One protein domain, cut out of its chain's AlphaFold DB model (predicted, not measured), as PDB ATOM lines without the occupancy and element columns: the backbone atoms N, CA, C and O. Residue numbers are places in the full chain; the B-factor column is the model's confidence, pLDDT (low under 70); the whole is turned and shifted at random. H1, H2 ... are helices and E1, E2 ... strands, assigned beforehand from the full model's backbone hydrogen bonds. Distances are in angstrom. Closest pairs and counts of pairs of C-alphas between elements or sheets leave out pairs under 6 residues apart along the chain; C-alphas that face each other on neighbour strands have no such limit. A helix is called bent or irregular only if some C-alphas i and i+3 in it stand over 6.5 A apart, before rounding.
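Overview. This is residues 41 to 97 of the 99 residues of the protein "Arylamine N-acetyltransferase" of Nonomuraea montanisoli (UniProt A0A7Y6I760). A two-stranded antiparallel hairpin, E1 and E2, and two helices, H1 and H2, that make an L-shaped corner build this small domain. The last part of H1, residues 74 to 79, comes near both strands, while H2 meets the other end of H1 and stays apart from the hairpin. The printed part has 57 residues, with two named strands followed by two named helices, E1 E2 H1 H2; the class is mixed, helices and strands. It is compact, with a radius of gyration of the C-alphas of 10.9 A, yet elongated in outline, spanning 32 by 21 by 19 A.

Arrangement. The sheet is the hairpin of E1, residues 43 to 48, and E2, residues 51 to 56, antiparallel at 176 degrees between their directions. C-alphas 45 and 54 face each other at 4.4 A. N 46 and O 53 are within hydrogen-bond range at 2.8 A, as are N 55 and O 44 at 2.8 A. H1, residues 68 to 79, has its closest C-alphas to E1 at Leu 79 and Arg 46, 5.6 A apart. To E2 its closest are those of Arg 78 and Ile 53, 7.3 A apart. H2, residues 85 to 97, touches H1, which meets it with residues 68 to 72 alone; the closest C-alphas are those of Ala 68 and Ala 88, 5.0 A apart. The lines of H1 and H2 are about perpendicular, at 89 degrees. H2 is apart from E1 and from E2. In H1 every O i to N i+4 pair is within hydrogen-bond range; in H2 7 of 9 are.

Along the chain. E1 begins at C-alpha 43 (115.806, 134.345, 115.529) and runs 16.8 A to Thr 48; E2 runs 16.0 A from Ala 51 to Glu 56. H1 begins at C-alpha 68 (118.894, 148.814, 124.127) and is 15.5 A long. H2 spans 19.4 A and ends at C-alpha 97 (113.205, 146.210, 109.614). H2 is irregular, but only just: C-alphas 90 and 93 are 6.7 A apart.

Size, cuts and confidence. The two C-alphas farthest apart are those of Pro 49, between E1 and E2, and Pro 93 in H2, at 32.8 A. The first and last printed C-alphas, of His 41 and Thr 97, are 9.1 A apart. The printed part has no cut. The link from E2 to H1, 11 residues, is long; those from E1 to E2 and from H1 to H2 are tight. The mean pLDDT of the printed part is 80.4, and residues 57 to 64 and 96 to 97 of this predicted model are under 70.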
ATOM      1  N   HIS A  41     116.480 137.531 108.957       74.25
ATOM      2  CA  HIS A  41     115.604 137.423 110.114       74.25
ATOM      3  C   HIS A  41     116.411 137.180 111.383       74.25
ATOM      4  O   HIS A  41     117.291 136.321 111.427       74.25
ATOM      5  N   VAL A  42     116.066 137.909 112.444       77.88
ATOM      6  CA  VAL A  42     116.602 137.623 113.773       77.88
ATOM      7  C   VAL A  42     115.746 136.546 114.422       77.88
ATOM      8  O   VAL A  42     114.537 136.713 114.599       77.88
ATOM      9  N   LEU A  43     116.399 135.448 114.792       81.81
ATOM     10  CA  LEU A  43     115.806 134.345 115.529       81.81
ATOM     11  C   LEU A  43     116.654 134.061 116.766       81.81
ATOM     12  O   LEU A  43     117.850 133.802 116.661       81.81
ATOM     13  N   ALA A  44     116.012 134.036 117.928       83.31
ATOM     14  CA  ALA A  44     116.629 133.574 119.160       83.31
ATOM     15  C   ALA A  44     115.664 132.645 119.902       83.31
ATOM     16  O   ALA A  44     114.471 132.921 120.021       83.31
ATOM     17  N   GLN A  45     116.157 131.505 120.379       86.12
ATOM     18  CA  GLN A  45     115.316 130.496 121.013       86.12
ATOM     19  C   GLN A  45     116.033 129.868 122.203       86.12
ATOM     20  O   GLN A  45     117.214 129.547 122.121       86.12
ATOM     21  N   ARG A  46     115.291 129.625 123.285       87.31
ATOM     22  CA  ARG A  46     115.739 128.830 124.431       87.31
ATOM     23  C   ARG A  46     114.695 127.774 124.759       87.31
ATOM     24  O   ARG A  46     113.529 128.094 124.985       87.31
ATOM     25  N   THR A  47     115.122 126.520 124.817       88.00
ATOM     26  CA  THR A  47     114.279 125.401 125.248       88.00
ATOM     27  C   THR A  47     114.700 124.975 126.648       88.00
ATOM     28  O   THR A  47     115.877 124.750 126.909       88.00
ATOM     29  N   THR A  48     113.733 124.883 127.554       84.69
ATOM     30  CA  THR A  48     113.888 124.401 128.932       84.69
ATOM     31  C   THR A  48     112.913 123.242 129.167       84.69
ATOM     32  O   THR A  48     111.962 123.104 128.393       84.69
ATOM     33  N   PRO A  49     113.078 122.436 130.233       86.94
ATOM     34  CA  PRO A  49     112.142 121.352 130.540       86.94
ATOM     35  C   PRO A  49     110.678 121.802 130.686       86.94
ATOM     36  O   PRO A  49     109.774 121.013 130.437       86.94
ATOM     37  N   GLY A  50     110.439 123.061 131.080       84.62
ATOM     38  CA  GLY A  50     109.095 123.605 131.309       84.62
ATOM     39  C   GLY A  50     108.568 124.552 130.227       84.62
ATOM     40  O   GLY A  50     107.389 124.889 130.255       84.62
ATOM     41  N   ALA A  51     109.408 125.017 129.294       82.31
ATOM     42  CA  ALA A  51     109.006 126.013 128.298       82.31
ATOM     43  C   ALA A  51     109.949 126.077 127.088       82.31
ATOM     44  O   ALA A  51     111.170 125.967 127.226       82.31
ATOM     45  N   ARG A  52     109.380 126.377 125.914       83.38
ATOM     46  CA  ARG A  52     110.113 126.787 124.708       83.38
ATOM     47  C   ARG A  52     109.876 128.276 124.469       83.38
ATOM     48  O   ARG A  52     108.769 128.684 124.129       83.38
ATOM     49  N   ILE A  53     110.916 129.076 124.658       81.88
ATOM     50  CA  ILE A  53     110.904 130.524 124.446       81.88
ATOM     51  C   ILE A  53     111.477 130.791 123.059       81.88
ATOM     52  O   ILE A  53     112.596 130.369 122.774       81.88
ATOM     53  N   ARG A  54     110.731 131.495 122.206       80.88
ATOM     54  CA  ARG A  54     111.168 131.912 120.868       80.88
ATOM     55  C   ARG A  54     110.958 133.417 120.710       80.88
ATOM     56  O   ARG A  54     109.880 133.916 121.017       80.88
ATOM     57  N   ILE A  55     111.990 134.107 120.242       73.75
ATOM     58  CA  ILE A  55     111.972 135.503 119.812       73.75
ATOM     59  C   ILE A  55     112.259 135.492 118.312       73.75
ATOM     60  O   ILE A  55     113.287 134.971 117.881       73.75
ATOM     61  N   GLU A  56     111.326 136.014 117.526       71.38
ATOM     62  CA  GLU A  56     111.385 136.042 116.065       71.38
ATOM     63  C   GLU A  56     110.964 137.435 115.582       71.38
ATOM     64  O   GLU A  56     109.893 137.916 115.955       71.38
ATOM     65  N   GLY A  57     111.813 138.080 114.779       67.50
ATOM     66  CA  GLY A  57     111.519 139.370 114.141       67.50
ATOM     67  C   GLY A  57     111.517 140.588 115.074       67.50
ATOM     68  O   GLY A  57     112.252 140.633 116.067       67.50
ATOM     69  N   ILE A  58     110.708 141.595 114.702       56.62
ATOM     70  CA  ILE A  58     110.527 142.855 115.433       56.62
ATOM     71  C   ILE A  58     110.205 142.517 116.875       56.62
ATOM     72  O   ILE A  58     109.182 141.900 117.176       56.62
ATOM     73  N   VAL A  59     111.079 142.962 117.770       58.41
ATOM     74  CA  VAL A  59     110.808 143.018 119.194       58.41
ATOM     75  C   VAL A  59     109.505 143.780 119.377       58.41
ATOM     76  O   VAL A  59     109.460 145.010 119.323       58.41
ATOM     77  N   ARG A  60     108.409 143.037 119.507       53.78
ATOM     78  CA  ARG A  60     107.091 143.624 119.672       53.78
ATOM     79  C   ARG A  60     107.146 144.477 120.934       53.78
ATOM     80  O   ARG A  60     107.757 144.089 121.933       53.78
ATOM     81  N   ALA A  61     106.543 145.662 120.875       51.28
ATOM     82  CA  ALA A  61     106.565 146.633 121.970       51.28
ATOM     83  C   ALA A  61     106.068 146.049 123.313       51.28
ATOM     84  O   ALA A  61     106.408 146.570 124.371       51.28
ATOM     85  N   ASP A  62     105.322 144.938 123.279       53.94
ATOM     86  CA  ASP A  62     104.844 144.177 124.438       53.94
ATOM     87  C   ASP A  62     105.938 143.385 125.185       53.94
ATOM     88  O   ASP A  62     105.716 142.953 126.315       53.94
ATOM     89  N   THR A  63     107.128 143.214 124.603       63.47
ATOM     90  CA  THR A  63     108.258 142.505 125.234       63.47
ATOM     91  C   THR A  63     109.173 143.409 126.062       63.47
ATOM     92  O   THR A  63     110.052 142.900 126.751       63.47
ATOM     93  N   GLY A  64     108.996 144.735 126.009       66.56
ATOM     94  CA  GLY A  64     109.847 145.695 126.726       66.56
ATOM     95  C   GLY A  64     111.242 145.908 126.120       66.56
ATOM     96  O   GLY A  64     112.006 146.720 126.633       66.56
ATOM     97  N   ALA A  65     111.572 145.251 125.006       74.00
ATOM     98  CA  ALA A  65     112.887 145.333 124.366       74.00
ATOM     99  C   ALA A  65     112.968 146.379 123.225       74.00
ATOM    100  O   ALA A  65     113.806 146.291 122.330       74.00
ATOM    101  N   ALA A  66     112.113 147.405 123.271       77.69
ATOM    102  CA  ALA A  66     112.133 148.529 122.326       77.69
ATOM    103  C   ALA A  66     113.325 149.492 122.534       77.69
ATOM    104  O   ALA A  66     113.551 150.388 121.723       77.69
ATOM    105  N   THR A  67     114.077 149.327 123.625       85.75
ATOM    106  CA  THR A  67     115.285 150.095 123.956       85.75
ATOM    107  C   THR A  67     116.468 149.151 124.147       85.75
ATOM    108  O   THR A  67     116.274 147.970 124.428       85.75
ATOM    109  N   ALA A  68     117.701 149.654 124.010       87.56
ATOM    110  CA  ALA A  68     118.894 148.814 124.127       87.56
ATOM    111  C   ALA A  68     119.000 148.159 125.520       87.56
ATOM    112  O   ALA A  68     119.165 146.940 125.569       87.56
ATOM    113  N   PRO A  69     118.772 148.878 126.640       88.88
ATOM    114  CA  PRO A  69     118.730 148.252 127.962       88.88
ATOM    115  C   PRO A  69     117.603 147.223 128.103       88.88
ATOM    116  O   PRO A  69     117.798 146.164 128.697       88.88
ATOM    117  N   GLY A  70     116.430 147.502 127.523       87.44
ATOM    118  CA  GLY A  70     115.307 146.564 127.521       87.44
ATOM    119  C   GLY A  70     115.624 145.281 126.750       87.44
ATOM    120  O   GLY A  70     115.315 144.187 127.217       87.44
ATOM    121  N   LEU A  71     116.292 145.399 125.599       86.06
ATOM    122  CA  LEU A  71     116.747 144.260 124.803       86.06
ATOM    123  C   LEU A  71     117.770 143.421 125.566       86.06
ATOM    124  O   LEU A  71     117.615 142.203 125.629       86.06
ATOM    125  N   VAL A  72     118.758 144.054 126.200       90.12
ATOM    126  CA  VAL A  72     119.736 143.358 127.051       90.12
ATOM    127  C   VAL A  72     119.038 142.595 128.179       90.12
ATOM    128  O   VAL A  72     119.321 141.414 128.377       90.12
ATOM    129  N   ALA A  73     118.091 143.228 128.878       88.69
ATOM    130  CA  ALA A  73     117.338 142.581 129.951       88.69
ATOM    131  C   ALA A  73     116.542 141.367 129.445       88.69
ATOM    132  O   ALA A  73     116.640 140.281 130.010       88.69
ATOM    133  N   VAL A  74     115.819 141.502 128.327       86.44
ATOM    134  CA  VAL A  74     115.044 140.397 127.741       86.44
ATOM    135  C   VAL A  74     115.940 139.239 127.304       86.44
ATOM    136  O   VAL A  74     115.617 138.081 127.584       86.44
ATOM    137  N   LEU A  75     117.059 139.528 126.630       87.81
ATOM    138  CA  LEU A  75     118.019 138.513 126.192       87.81
ATOM    139  C   LEU A  75     118.628 137.773 127.388       87.81
ATOM    140  O   LEU A  75     118.686 136.541 127.375       87.81
ATOM    141  N   ARG A  76     118.998 138.486 128.452       90.75
ATOM    142  CA  ARG A  76     119.529 137.879 129.675       90.75
ATOM    143  C   ARG A  76     118.477 137.038 130.394       90.75
ATOM    144  O   ARG A  76     118.692 135.848 130.615       90.75
ATOM    145  N   ASP A  77     117.329 137.620 130.714       88.25
ATOM    146  CA  ASP A  77     116.347 136.995 131.604       88.25
ATOM    147  C   ASP A  77     115.658 135.802 130.940       88.25
ATOM    148  O   ASP A  77     115.466 134.745 131.548       88.25
ATOM    149  N   ARG A  78     115.293 135.949 129.661       85.94
ATOM    150  CA  ARG A  78     114.555 134.909 128.940       85.94
ATOM    151  C   ARG A  78     115.478 133.924 128.250       85.94
ATOM    152  O   ARG A  78     115.221 132.721 128.298       85.94
ATOM    153  N   LEU A  79     116.550 134.405 127.625       86.75
ATOM    154  CA  LEU A  79     117.409 133.575 126.782       86.75
ATOM    155  C   LEU A  79     118.758 133.220 127.421       86.75
ATOM    156  O   LEU A  79     119.384 132.269 126.963       86.75
ATOM    157  N   GLY A  80     119.166 133.887 128.504       89.12
ATOM    158  CA  GLY A  80     120.478 133.680 129.121       89.12
ATOM    159  C   GLY A  80     121.634 134.210 128.272       89.12
ATOM    160  O   GLY A  80     122.738 133.686 128.370       89.12
ATOM    161  N   ILE A  81     121.374 135.192 127.403       89.62
ATOM    162  CA  ILE A  81     122.373 135.785 126.508       89.62
ATOM    163  C   ILE A  81     122.824 137.118 127.097       89.62
ATOM    164  O   ILE A  81     122.025 138.048 127.216       89.62
ATOM    165  N   ASP A  82     124.109 137.217 127.424       92.62
ATOM    166  CA  ASP A  82     124.734 138.482 127.786       92.62
ATOM    167  C   ASP A  82     125.173 139.224 126.525       92.62
ATOM    168  O   ASP A  82     126.024 138.759 125.768       92.62
ATOM    169  N   LEU A  83     124.573 140.394 126.313       89.19
ATOM    170  CA  LEU A  83     124.877 141.275 125.197       89.19
ATOM    171  C   LEU A  83     125.256 142.662 125.737       89.19
ATOM    172  O   LEU A  83     124.511 143.212 126.552       89.19
ATOM    173  N   PRO A  84     126.381 143.254 125.306       92.06
ATOM    174  CA  PRO A  84     126.699 144.640 125.618       92.06
ATOM    175  C   PRO A  84     125.624 145.598 125.088       92.06
ATOM    176  O   PRO A  84     125.092 145.412 123.994       92.06
ATOM    177  N   GLU A  85     125.348 146.682 125.815       88.19
ATOM    178  CA  GLU A  85     124.352 147.679 125.383       88.19
ATOM    179  C   GLU A  85     124.688 148.318 124.031       88.19
ATOM    180  O   GLU A  85     123.782 148.650 123.267       88.19
ATOM    181  N   ARG A  86     125.981 148.451 123.709       92.38
ATOM    182  CA  ARG A  86     126.441 148.922 122.397       92.38
ATOM    183  C   ARG A  86     125.895 148.042 121.274       92.38
ATOM    184  O   ARG A  86     125.299 148.552 120.331       92.38
ATOM    185  N   ASP A  87     126.068 146.733 121.399       91.06
ATOM    186  CA  ASP A  87     125.656 145.778 120.373       91.06
ATOM    187  C   ASP A  87     124.126 145.705 120.310       91.06
ATOM    188  O   ASP A  87     123.539 145.651 119.231       91.06
ATOM    189  N   ALA A  88     123.454 145.807 121.463       88.06
ATOM    190  CA  ALA A  88     122.000 145.921 121.521       88.06
ATOM    191  C   ALA A  88     121.486 147.162 120.766       88.06
ATOM    192  O   ALA A  88     120.498 147.071 120.034       88.06
ATOM    193  N   ALA A  89     122.170 148.304 120.889       88.56
ATOM    194  CA  ALA A  89     121.831 149.521 120.155       88.56
ATOM    195  C   ALA A  89     122.012 149.360 118.634       88.56
ATOM    196  O   ALA A  89     121.190 149.866 117.871       88.56
ATOM    197  N   GLU A  90     123.029 148.616 118.189       88.62
ATOM    198  CA  GLU A  90     123.238 148.295 116.769       88.62
ATOM    199  C   GLU A  90     122.206 147.284 116.222       88.62
ATOM    200  O   GLU A  90     121.865 147.321 115.035       88.62
ATOM    201  N   LEU A  91     121.675 146.396 117.072       83.25
ATOM    202  CA  LEU A  91     120.666 145.399 116.692       83.25
ATOM    203  C   LEU A  91     119.253 145.976 116.563       83.25
ATOM    204  O   LEU A  91     118.495 145.526 115.702       83.25
ATOM    205  N   LEU A  92     118.888 146.970 117.376       81.94
ATOM    206  CA  LEU A  92     117.531 147.532 117.403       81.94
ATOM    207  C   LEU A  92     116.986 147.952 116.020       81.94
ATOM    208  O   LEU A  92     115.873 147.539 115.681       81.94
ATOM    209  N   PRO A  93     117.727 148.696 115.171       79.19
ATOM    210  CA  PRO A  93     117.249 149.063 113.835       79.19
ATOM    211  C   PRO A  93     117.019 147.858 112.912       79.19
ATOM    212  O   PRO A  93     116.132 147.892 112.058       79.19
ATOM    213  N   ARG A  94     117.799 146.782 113.085       76.94
ATOM    214  CA  ARG A  94     117.697 145.542 112.292       76.94
ATOM    215  C   ARG A  94     116.491 144.709 112.710       76.94
ATOM    216  O   ARG A  94     115.862 144.066 111.878       76.94
ATOM    217  N   LEU A  95     116.141 144.768 113.993       73.88
ATOM    218  CA  LEU A  95     114.930 144.149 114.520       73.88
ATOM    219  C   LEU A  95     113.685 144.858 113.986       73.88
ATOM    220  O   LEU A  95     112.747 144.179 113.604       73.88
ATOM    221  N   ALA A  96     113.693 146.192 113.881       66.44
ATOM    222  CA  ALA A  96     112.564 146.976 113.367       66.44
ATOM    223  C   ALA A  96     112.294 146.810 111.854       66.44
ATOM    224  O   ALA A  96     111.201 147.130 111.394       66.44
ATOM    225  N   THR A  97     113.279 146.342 111.082       58.97
ATOM    226  CA  THR A  97     113.205 146.210 109.614       58.97
ATOM    227  C   THR A  97     112.967 144.780 109.125       58.97
ATOM    228  O   THR A  97     112.699 144.590 107.940       58.97
TER     229      THR A  97